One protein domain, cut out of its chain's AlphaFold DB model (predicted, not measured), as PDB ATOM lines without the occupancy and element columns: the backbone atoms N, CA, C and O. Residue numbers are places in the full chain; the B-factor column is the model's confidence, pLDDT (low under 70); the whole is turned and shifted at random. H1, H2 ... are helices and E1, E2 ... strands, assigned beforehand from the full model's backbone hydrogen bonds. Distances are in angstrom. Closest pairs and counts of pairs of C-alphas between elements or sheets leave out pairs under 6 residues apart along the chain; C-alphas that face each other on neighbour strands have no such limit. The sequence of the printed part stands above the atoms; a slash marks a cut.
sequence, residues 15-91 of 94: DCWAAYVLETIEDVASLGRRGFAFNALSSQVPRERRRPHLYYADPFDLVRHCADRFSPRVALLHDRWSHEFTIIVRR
ATOM      1  N   ASP A  15     163.352 140.828 170.997       92.19
ATOM      2  CA  ASP A  15     162.460 141.724 170.260       92.19
ATOM      3  C   ASP A  15     162.669 141.601 168.747       92.19
ATOM      4  O   ASP A  15     161.704 141.536 167.989       92.19
ATOM      5  N   CYS A  16     163.926 141.472 168.303       93.81
ATOM      6  CA  CYS A  16     164.253 141.219 166.898       93.81
ATOM      7  C   CYS A  16     163.672 139.882 166.424       93.81
ATOM      8  O   CYS A  16     163.108 139.796 165.336       93.81
ATOM      9  N   TRP A  17     163.776 138.840 167.253       95.38
ATOM     10  CA  TRP A  17     163.217 137.533 166.922       95.38
ATOM     11  C   TRP A  17     161.690 137.533 166.939       95.38
ATOM     12  O   TRP A  17     161.070 136.926 166.074       95.38
ATOM     13  N   ALA A  18     161.073 138.243 167.886       93.75
ATOM     14  CA  ALA A  18     159.627 138.414 167.918       93.75
ATOM     15  C   ALA A  18     159.122 139.109 166.643       93.75
ATOM     16  O   ALA A  18     158.152 138.646 166.052       93.75
ATOM     17  N   ALA A  19     159.811 140.157 166.174       94.56
ATOM     18  CA  ALA A  19     159.486 140.816 164.909       94.56
ATOM     19  C   ALA A  19     159.587 139.852 163.714       94.56
ATOM     20  O   ALA A  19     158.644 139.761 162.931       94.56
ATOM     21  N   TYR A  20     160.667 139.067 163.636       94.56
ATOM     22  CA  TYR A  20     160.839 138.034 162.609       94.56
ATOM     23  C   TYR A  20     159.726 136.973 162.638       94.56
ATOM     24  O   TYR A  20     159.231 136.555 161.592       94.56
ATOM     25  N   VAL A  21     159.293 136.540 163.828       94.94
ATOM     26  CA  VAL A  21     158.178 135.591 163.975       94.94
ATOM     27  C   VAL A  21     156.891 136.173 163.397       94.94
ATOM     28  O   VAL A  21     156.196 135.476 162.662       94.94
ATOM     29  N   LEU A  22     156.577 137.440 163.689       95.69
ATOM     30  CA  LEU A  22     155.382 138.096 163.149       95.69
ATOM     31  C   LEU A  22     155.457 138.262 161.623       95.69
ATOM     32  O   LEU A  22     154.481 137.966 160.939       95.69
ATOM     33  N   GLU A  23     156.612 138.659 161.086       95.31
ATOM     34  CA  GLU A  23     156.851 138.743 159.635       95.31
ATOM     35  C   GLU A  23     156.669 137.378 158.957       95.31
ATOM     36  O   GLU A  23     155.935 137.244 157.982       95.31
ATOM     37  N   THR A  24     157.227 136.322 159.547       94.75
ATOM     38  CA  THR A  24     157.074 134.963 159.016       94.75
ATOM     39  C   THR A  24     155.618 134.482 159.083       94.75
ATOM     40  O   THR A  24     155.165 133.740 158.210       94.75
ATOM     41  N   ILE A  25     154.856 134.873 160.114       95.62
ATOM     42  CA  ILE A  25     153.420 134.570 160.204       95.62
ATOM     43  C   ILE A  25     152.656 135.247 159.058       95.62
ATOM     44  O   ILE A  25     151.813 134.590 158.445       95.62
ATOM     45  N   GLU A  26     152.961 136.507 158.744       95.06
ATOM     46  CA  GLU A  26     152.390 137.235 157.600       95.06
ATOM     47  C   GLU A  26     152.707 136.527 156.271       95.06
ATOM     48  O   GLU A  26     151.799 136.259 155.475       95.06
ATOM     49  N   ASP A  27     153.959 136.109 156.068       93.75
ATOM     50  CA  ASP A  27     154.373 135.361 154.877       93.75
ATOM     51  C   ASP A  27     153.601 134.044 154.741       93.75
ATOM     52  O   ASP A  27     152.998 133.761 153.701       93.75
ATOM     53  N   VAL A  28     153.546 133.247 155.811       92.69
ATOM     54  CA  VAL A  28     152.803 131.978 155.838       92.69
ATOM     55  C   VAL A  28     151.309 132.210 155.598       92.69
ATOM     56  O   VAL A  28     150.667 131.426 154.888       92.69
ATOM     57  N   ALA A  29     150.745 133.279 156.160       94.00
ATOM     58  CA  ALA A  29     149.357 133.648 155.945       94.00
ATOM     59  C   ALA A  29     149.091 133.992 154.474       94.00
ATOM     60  O   ALA A  29     148.077 133.544 153.929       94.00
ATOM     61  N   SER A  30     149.993 134.729 153.815       93.06
ATOM     62  CA  SER A  30     149.865 135.143 152.408       93.06
ATOM     63  C   SER A  30     149.800 133.956 151.433       93.06
ATOM     64  O   SER A  30     149.049 133.991 150.458       93.06
ATOM     65  N   LEU A  31     150.502 132.862 151.743       90.88
ATOM     66  CA  LEU A  31     150.552 131.648 150.919       90.88
ATOM     67  C   LEU A  31     149.305 130.754 151.083       90.88
ATOM     68  O   LEU A  31     148.999 129.916 150.229       90.88
ATOM     69  N   GLY A  32     148.576 130.891 152.194       86.75
ATOM     70  CA  GLY A  32     147.466 130.012 152.560       86.75
ATOM     71  C   GLY A  32     146.110 130.461 152.011       86.75
ATOM     72  O   GLY A  32     145.501 131.387 152.538       86.75
ATOM     73  N   ARG A  33     145.550 129.735 151.030       86.62
ATOM     74  CA  ARG A  33     144.220 130.044 150.449       86.62
ATOM     75  C   ARG A  33     143.023 129.773 151.367       86.62
ATOM     76  O   ARG A  33     142.012 130.448 151.251       86.62
ATOM     77  N   ARG A  34     143.102 128.772 152.254       91.56
ATOM     78  CA  ARG A  34     141.999 128.376 153.166       91.56
ATOM     79  C   ARG A  34     142.239 128.798 154.620       91.56
ATOM     80  O   ARG A  34     141.453 128.476 155.508       91.56
ATOM     81  N   GLY A  35     143.340 129.495 154.871       94.94
ATOM     82  CA  GLY A  35     143.911 129.653 156.201       94.94
ATOM     83  C   GLY A  35     145.306 129.051 156.288       94.94
ATOM     84  O   GLY A  35     145.866 128.594 155.288       94.94
ATOM     85  N   PHE A  36     145.853 129.061 157.493       95.88
ATOM     86  CA  PHE A  36     147.211 128.627 157.782       95.88
ATOM     87  C   PHE A  36     147.316 128.092 159.213       95.88
ATOM     88  O   PHE A  36     146.415 128.266 160.035       95.88
ATOM     89  N   ALA A  37     148.410 127.390 159.489       95.81
ATOM     90  CA  ALA A  37     148.696 126.856 160.810       95.81
ATOM     91  C   ALA A  37     150.200 126.820 161.066       95.81
ATOM     92  O   ALA A  37     150.984 126.502 160.159       95.81
ATOM     93  N   PHE A  38     150.569 127.091 162.309       95.06
ATOM     94  CA  PHE A  38     151.942 127.086 162.796       95.06
ATOM     95  C   PHE A  38     151.986 126.616 164.252       95.06
ATOM     96  O   PHE A  38     150.985 126.716 164.967       95.06
ATOM     97  N   ASN A  39     153.141 126.116 164.691       94.44
ATOM     98  CA  ASN A  39     153.413 125.840 166.098       94.44
ATOM     99  C   ASN A  39     154.472 126.794 166.664       94.44
ATOM    100  O   ASN A  39     155.258 127.384 165.926       94.44
ATOM    101  N   ALA A  40     154.487 126.935 167.985       94.56
ATOM    102  CA  ALA A  40     155.541 127.627 168.715       94.56
ATOM    103  C   ALA A  40     155.711 127.013 170.108       94.56
ATOM    104  O   ALA A  40     154.770 126.444 170.669       94.56
ATOM    105  N   LEU A  41     156.899 127.163 170.695       94.50
ATOM    106  CA  LEU A  41     157.123 126.833 172.101       94.50
ATOM    107  C   LEU A  41     156.351 127.795 173.009       94.50
ATOM    108  O   LEU A  41     156.349 129.008 172.805       94.50
ATOM    109  N   SER A  42     155.728 127.250 174.050       94.44
ATOM    110  CA  SER A  42     154.872 128.008 174.963       94.44
ATOM    111  C   SER A  42     155.663 128.734 176.054       94.44
ATOM    112  O   SER A  42     156.402 128.115 176.825       94.44
ATOM    113  N   SER A  43     155.406 130.030 176.232       94.44
ATOM    114  CA  SER A  43     155.853 130.812 177.392       94.44
ATOM    115  C   SER A  43     155.234 130.337 178.714       94.44
ATOM    116  O   SER A  43     155.656 130.786 179.775       94.44
ATOM    117  N   GLN A  44     154.269 129.416 178.696       91.94
ATOM    118  CA  GLN A  44     153.695 128.807 179.900       91.94
ATOM    119  C   GLN A  44     154.488 127.581 180.385       91.94
ATOM    120  O   GLN A  44     154.165 127.006 181.425       91.94
ATOM    121  N   VAL A  45     155.523 127.158 179.649       90.25
ATOM    122  CA  VAL A  45     156.463 126.131 180.117       90.25
ATOM    123  C   VAL A  45     157.257 126.685 181.310       90.25
ATOM    124  O   VAL A  45     157.712 127.836 181.245       90.25
ATOM    125  N   PRO A  46     157.453 125.905 182.392       90.50
ATOM    126  CA  PRO A  46     158.226 126.352 183.547       90.50
ATOM    127  C   PRO A  46     159.624 126.849 183.156       90.50
ATOM    128  O   PRO A  46     160.256 126.291 182.253       90.50
ATOM    129  N   ARG A  47     160.098 127.928 183.794       88.81
ATOM    130  CA  ARG A  47     161.342 128.623 183.407       88.81
ATOM    131  C   ARG A  47     162.559 127.701 183.458       88.81
ATOM    132  O   ARG A  47     163.408 127.780 182.580       88.81
ATOM    133  N   GLU A  48     162.597 126.785 184.414       91.19
ATOM    134  CA  GLU A  48     163.638 125.773 184.594       91.19
ATOM    135  C   GLU A  48     163.726 124.765 183.437       91.19
ATOM    136  O   GLU A  48     164.771 124.160 183.208       91.19
ATOM    137  N   ARG A  49     162.646 124.599 182.663       87.88
ATOM    138  CA  ARG A  49     162.630 123.745 181.467       87.88
ATOM    139  C   ARG A  49     162.989 124.506 180.193       87.88
ATOM    140  O   ARG A  49     163.128 123.879 179.144       87.88
ATOM    141  N   ARG A  50     163.163 125.830 180.260       90.94
ATOM    142  CA  ARG A  50     163.486 126.647 179.087       90.94
ATOM    143  C   ARG A  50     164.959 126.542 178.719       90.94
ATOM    144  O   ARG A  50     165.814 126.265 179.558       90.94
ATOM    145  N   ARG A  51     165.259 126.752 177.441       91.81
ATOM    146  CA  ARG A  51     166.628 126.854 176.928       91.81
ATOM    147  C   ARG A  51     166.883 128.278 176.427       91.81
ATOM    148  O   ARG A  51     166.024 128.820 175.740       91.81
ATOM    149  N   PRO A  52     168.044 128.886 176.729       88.31
ATOM    150  CA  PRO A  52     168.306 130.301 176.430       88.31
ATOM    151  C   PRO A  52     168.402 130.619 174.927       88.31
ATOM    152  O   PRO A  52     168.109 131.739 174.511       88.31
ATOM    153  N   HIS A  53     168.777 129.628 174.116       89.19
ATOM    154  CA  HIS A  53     168.859 129.737 172.657       89.19
ATOM    155  C   HIS A  53     167.512 129.490 171.955       89.19
ATOM    156  O   HIS A  53     167.450 129.550 170.725       89.19
ATOM    157  N   LEU A  54     166.449 129.187 172.713       92.94
ATOM    158  CA  LEU A  54     165.108 128.975 172.180       92.94
ATOM    159  C   LEU A  54     164.199 130.177 172.449       92.94
ATOM    160  O   LEU A  54     164.346 130.888 173.446       92.94
ATOM    161  N   TYR A  55     163.238 130.379 171.558       94.00
ATOM    162  CA  TYR A  55     162.183 131.373 171.686       94.00
ATOM    163  C   TYR A  55     160.903 130.727 172.211       94.00
ATOM    164  O   TYR A  55     160.476 129.696 171.701       94.00
ATOM    165  N   TYR A  56     160.288 131.346 173.220       94.56
ATOM    166  CA  TYR A  56     159.031 130.899 173.820       94.56
ATOM    167  C   TYR A  56     158.001 132.018 173.682       94.56
ATOM    168  O   TYR A  56     158.149 133.065 174.313       94.56
ATOM    169  N   ALA A  57     156.973 131.790 172.872       95.38
ATOM    170  CA  ALA A  57     155.925 132.760 172.588       95.38
ATOM    171  C   ALA A  57     154.772 132.652 173.591       95.38
ATOM    172  O   ALA A  57     154.459 131.559 174.075       95.38
ATOM    173  N   ASP A  58     154.111 133.772 173.877       95.75
ATOM    174  CA  ASP A  58     152.831 133.737 174.577       95.75
ATOM    175  C   ASP A  58     151.722 133.282 173.608       95.75
ATOM    176  O   ASP A  58     151.492 133.940 172.586       95.75
ATOM    177  N   PRO A  59     151.041 132.151 173.882       96.25
ATOM    178  CA  PRO A  59     149.989 131.657 173.002       96.25
ATOM    179  C   PRO A  59     148.824 132.640 172.860       96.25
ATOM    180  O   PRO A  59     148.225 132.709 171.789       96.25
ATOM    181  N   PHE A  60     148.498 133.412 173.898       96.81
ATOM    182  CA  PHE A  60     147.377 134.346 173.864       96.81
ATOM    183  C   PHE A  60     147.701 135.591 173.042       96.81
ATOM    184  O   PHE A  60     146.842 136.048 172.286       96.81
ATOM    185  N   ASP A  61     148.937 136.089 173.113       97.31
ATOM    186  CA  ASP A  61     149.369 137.205 172.265       97.31
ATOM    187  C   ASP A  61     149.337 136.830 170.785       97.31
ATOM    188  O   ASP A  61     148.844 137.609 169.970       97.31
ATOM    189  N   LEU A  62     149.796 135.624 170.432       97.38
ATOM    190  CA  LEU A  62     149.747 135.168 169.042       97.38
ATOM    191  C   LEU A  62     148.318 134.886 168.567       97.38
ATOM    192  O   LEU A  62     148.001 135.191 167.417       97.38
ATOM    193  N   VAL A  63     147.436 134.356 169.424       98.12
ATOM    194  CA  VAL A  63     146.006 134.207 169.093       98.12
ATOM    195  C   VAL A  63     145.378 135.567 168.816       98.12
ATOM    196  O   VAL A  63     144.723 135.723 167.786       98.12
ATOM    197  N   ARG A  64     145.604 136.550 169.695       98.12
ATOM    198  CA  ARG A  64     145.092 137.915 169.533       98.12
ATOM    199  C   ARG A  64     145.625 138.553 168.254       98.12
ATOM    200  O   ARG A  64     144.834 139.006 167.438       98.12
ATOM    201  N   HIS A  65     146.940 138.504 168.037       97.44
ATOM    202  CA  HIS A  65     147.563 139.006 166.814       97.44
ATOM    203  C   HIS A  65     146.926 138.386 165.563       97.44
ATOM    204  O   HIS A  65     146.569 139.101 164.630       97.44
ATOM    205  N   CYS A  66     146.720 137.065 165.559       97.44
ATOM    206  CA  CYS A  66     146.114 136.388 164.420       97.44
ATOM    207  C   CYS A  66     144.649 136.787 164.189       97.44
ATOM    208  O   CYS A  66     144.228 136.955 163.041       97.44
ATOM    209  N   ALA A  67     143.880 136.917 165.272       96.75
ATOM    210  CA  ALA A  67     142.475 137.296 165.224       96.75
ATOM    211  C   ALA A  67     142.289 138.727 164.707       96.75
ATOM    212  O   ALA A  67     141.449 138.949 163.836       96.75
ATOM    213  N   ASP A  68     143.113 139.655 165.195       96.75
ATOM    214  CA  ASP A  68     143.082 141.072 164.827       96.75
ATOM    215  C   ASP A  68     143.529 141.295 163.373       96.75
ATOM    216  O   ASP A  68     143.007 142.170 162.683       96.75
ATOM    217  N   ARG A  69     144.513 140.516 162.901       95.69
ATOM    218  CA  ARG A  69     145.186 140.761 161.618       95.69
ATOM    219  C   ARG A  69     144.611 139.981 160.439       95.69
ATOM    220  O   ARG A  69     144.601 140.507 159.328       95.69
ATOM    221  N   PHE A  70     144.156 138.743 160.653       94.62
ATOM    222  CA  PHE A  70     143.823 137.825 159.554       94.62
ATOM    223  C   PHE A  70     142.371 137.362 159.543       94.62
ATOM    224  O   PHE A  70     141.742 137.352 158.488       94.62
ATOM    225  N   SER A  71     141.860 136.868 160.674       94.69
ATOM    226  CA  SER A  71     140.509 136.304 160.768       94.69
ATOM    227  C   SER A  71     140.160 135.977 162.218       94.69
ATOM    228  O   SER A  71     140.974 135.345 162.890       94.69
ATOM    229  N   PRO A  72     138.921 136.235 162.678       94.88
ATOM    230  CA  PRO A  72     138.480 135.846 164.018       94.88
ATOM    231  C   PRO A  72     138.364 134.321 164.206       94.88
ATOM    232  O   PRO A  72     138.189 133.843 165.325       94.88
ATOM    233  N   ARG A  73     138.444 133.518 163.132       96.81
ATOM    234  CA  ARG A  73     138.360 132.047 163.198       96.81
ATOM    235  C   ARG A  73     139.712 131.429 163.558       96.81
ATOM    236  O   ARG A  73     140.331 130.748 162.734       96.81
ATOM    237  N   VAL A  74     140.136 131.640 164.800       97.69
ATOM    238  CA  VAL A  74     141.396 131.134 165.359       97.69
ATOM    239  C   VAL A  74     141.121 129.996 166.342       97.69
ATOM    240  O   VAL A  74     140.266 130.109 167.214       97.69
ATOM    241  N   ALA A  75     141.850 128.889 166.211       97.50
ATOM    242  CA  ALA A  75     141.859 127.802 167.182       97.50
ATOM    243  C   ALA A  75     143.257 127.657 167.790       97.50
ATOM    244  O   ALA A  75     144.242 127.582 167.056       97.50
ATOM    245  N   LEU A  76     143.319 127.579 169.119       97.06
ATOM    246  CA  LEU A  76     144.525 127.263 169.877       97.06
ATOM    247  C   LEU A  76     144.462 125.803 170.328       97.06
ATOM    248  O   LEU A  76     143.572 125.423 171.087       97.06
ATOM    249  N   LEU A  77     145.421 124.998 169.882       95.19
ATOM    250  CA  LEU A  77     145.644 123.646 170.378       95.19
ATOM    251  C   LEU A  77     146.876 123.675 171.273       95.19
ATOM    252  O   LEU A  77     148.007 123.728 170.789       95.19
ATOM    253  N   HIS A  78     146.645 123.684 172.580       91.25
ATOM    254  CA  HIS A  78     147.700 123.730 173.586       91.25
ATOM    255  C   HIS A  78     147.715 122.417 174.348       91.25
ATOM    256  O   HIS A  78     147.017 122.258 175.351       91.25
ATOM    257  N   ASP A  79     148.462 121.454 173.812       79.25
ATOM    258  CA  ASP A  79     148.643 120.185 174.491       79.25
ATOM    259  C   ASP A  79     149.868 120.244 175.409       79.25
ATOM    260  O   ASP A  79     150.979 120.594 175.012       79.25
ATOM    261  N   ARG A  80     149.668 119.906 176.681       68.00
ATOM    262  CA  ARG A  80     150.667 120.112 177.738       68.00
ATOM    263  C   ARG A  80     151.863 119.164 177.627       68.00
ATOM    264  O   ARG A  80     152.873 119.413 178.285       68.00
ATOM    265  N   TRP A  81     151.768 118.115 176.810       74.88
ATOM    266  CA  TRP A  81     152.808 117.096 176.658       74.88
ATOM    267  C   TRP A  81     154.017 117.554 175.831       74.88
ATOM    268  O   TRP A  81     155.131 117.127 176.121       74.88
ATOM    269  N   SER A  82     153.836 118.427 174.835       77.12
ATOM    270  CA  SER A  82     154.880 118.722 173.837       77.12
ATOM    271  C   SER A  82     155.653 120.022 174.070       77.12
ATOM    272  O   SER A  82     156.533 120.343 173.279       77.12
ATOM    273  N   HIS A  83     155.359 120.786 175.132       87.19
ATOM    274  CA  HIS A  83     155.907 122.138 175.370       87.19
ATOM    275  C   HIS A  83     155.589 123.177 174.273       87.19
ATOM    276  O   HIS A  83     155.939 124.352 174.415       87.19
ATOM    277  N   GLU A  84     154.872 122.766 173.233       91.62
ATOM    278  CA  GLU A  84     154.457 123.563 172.092       91.62
ATOM    279  C   GLU A  84     152.943 123.759 172.099       91.62
ATOM    280  O   GLU A  84     152.188 123.012 172.718       91.62
ATOM    281  N   PHE A  85     152.492 124.764 171.366       94.69
ATOM    282  CA  PHE A  85     151.097 124.919 170.991       94.69
ATOM    283  C   PHE A  85     151.002 125.104 169.484       94.69
ATOM    284  O   PHE A  85     151.961 125.519 168.838       94.69
ATOM    285  N   THR A  86     149.835 124.808 168.925       95.50
ATOM    286  CA  THR A  86     149.514 125.057 167.519       95.50
ATOM    287  C   THR A  86     148.405 126.090 167.429       95.50
ATOM    288  O   THR A  86     147.385 125.969 168.108       95.50
ATOM    289  N   ILE A  87     148.581 127.084 166.565       96.75
ATOM    290  CA  ILE A  87     147.518 128.004 166.162       96.75
ATOM    291  C   ILE A  87     147.062 127.622 164.760       96.75
ATOM    292  O   ILE A  87     147.876 127.424 163.857       96.75
ATOM    293  N   ILE A  88     145.748 127.528 164.579       97.06
ATOM    294  CA  ILE A  88     145.105 127.339 163.280       97.06
ATOM    295  C   ILE A  88     144.219 128.548 163.018       97.06
ATOM    296  O   ILE A  88     143.258 128.783 163.750       97.06
ATOM    297  N   VAL A  89     144.500 129.270 161.941       97.38
ATOM    298  CA  VAL A  89     143.688 130.391 161.469       97.38
ATOM    299  C   VAL A  89     142.958 129.950 160.212       97.38
ATOM    300  O   VAL A  89     143.582 129.516 159.245       97.38
ATOM    301  N   ARG A  90     141.629 130.054 160.203       96.31
ATOM    302  CA  ARG A  90     140.814 129.778 159.012       96.31
ATOM    303  C   ARG A  90     140.439 131.094 158.351       96.31
ATOM    304  O   ARG A  90     139.865 131.957 159.011       96.31
ATOM    305  N   ARG A  91     140.710 131.243 157.052       89.88
ATOM    306  CA  ARG A  91     140.196 132.398 156.309       89.88
ATOM    307  C   ARG A  91     138.673 132.293 156.244       89.88
ATOM    308  O   ARG A  91     138.111 131.253 155.902       89.88
TER     309      ARG A  91
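Overview. This is residues 15 to 91 of the 94 residues of an uncharacterized protein of Acidobacteria bacterium (UniProt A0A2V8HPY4). Look for a small antiparallel sheet, E1 - E3 - E2, with two helices over one face, H1 over the edge strand E1 and H2 over E3, and no named helix over the other: two layers. Both helices run along the strands, and the long link of residues 42 to 58 loops beyond one end of E1. You have 77 printed residues, in the order H1, E1, H2, E2, E3, mixed helices and strands. The whole is compact, radius of gyration of the C-alphas 12.6 A, spanning 39 by 27 by 18 A.

Along the chain. Find C-alpha 15 at (162.460, 141.724, 170.260); from there H1 runs 24.8 A to residue 31. E1, residues 35 to 41, covers 20.9 A. H2, residues 59 to 69, begins at (149.989, 131.657, 173.002) and covers 15.3 A. Then come E2, residues 74 to 77, 10.0 A, and E3, residues 84 to 90, 19.9 A, ending at (140.814, 129.778, 159.012).

Arrangement. Look first at inner strand E3: it is antiparallel to E1 at 166 degrees, with N 36 and O 89 2.9 A apart, within hydrogen-bond range. E2 and E3 form a hairpin at 155 degrees, with N 77 and O 86 at 2.8 A, also within range. E1, H2 and E2 make a split strand-helix-strand unit, two strands running the same way with E3 between them; its crossover is right-handed. H2 is on the sheet at a height of 9.2 A; its closest C-alphas to E3 are Val 63 and Ile 87, 7.0 A. H1 is on the same face at a height of 10.6 A; Ala 29 and Phe 36 are its closest C-alphas to E1, 5.8 A. H1 and H2 are near each other. In both, every O i to N i+4 pair is within hydrogen-bond range.

Size, cuts and confidence. The C-alphas farthest apart are those of Arg 33 and Glu 48, 39.5 A. The printed part has no cut, and the link from E1 to H2 is long, 17 residues. Mean pLDDT of the printed part is 93.1; residue 80 is under 70.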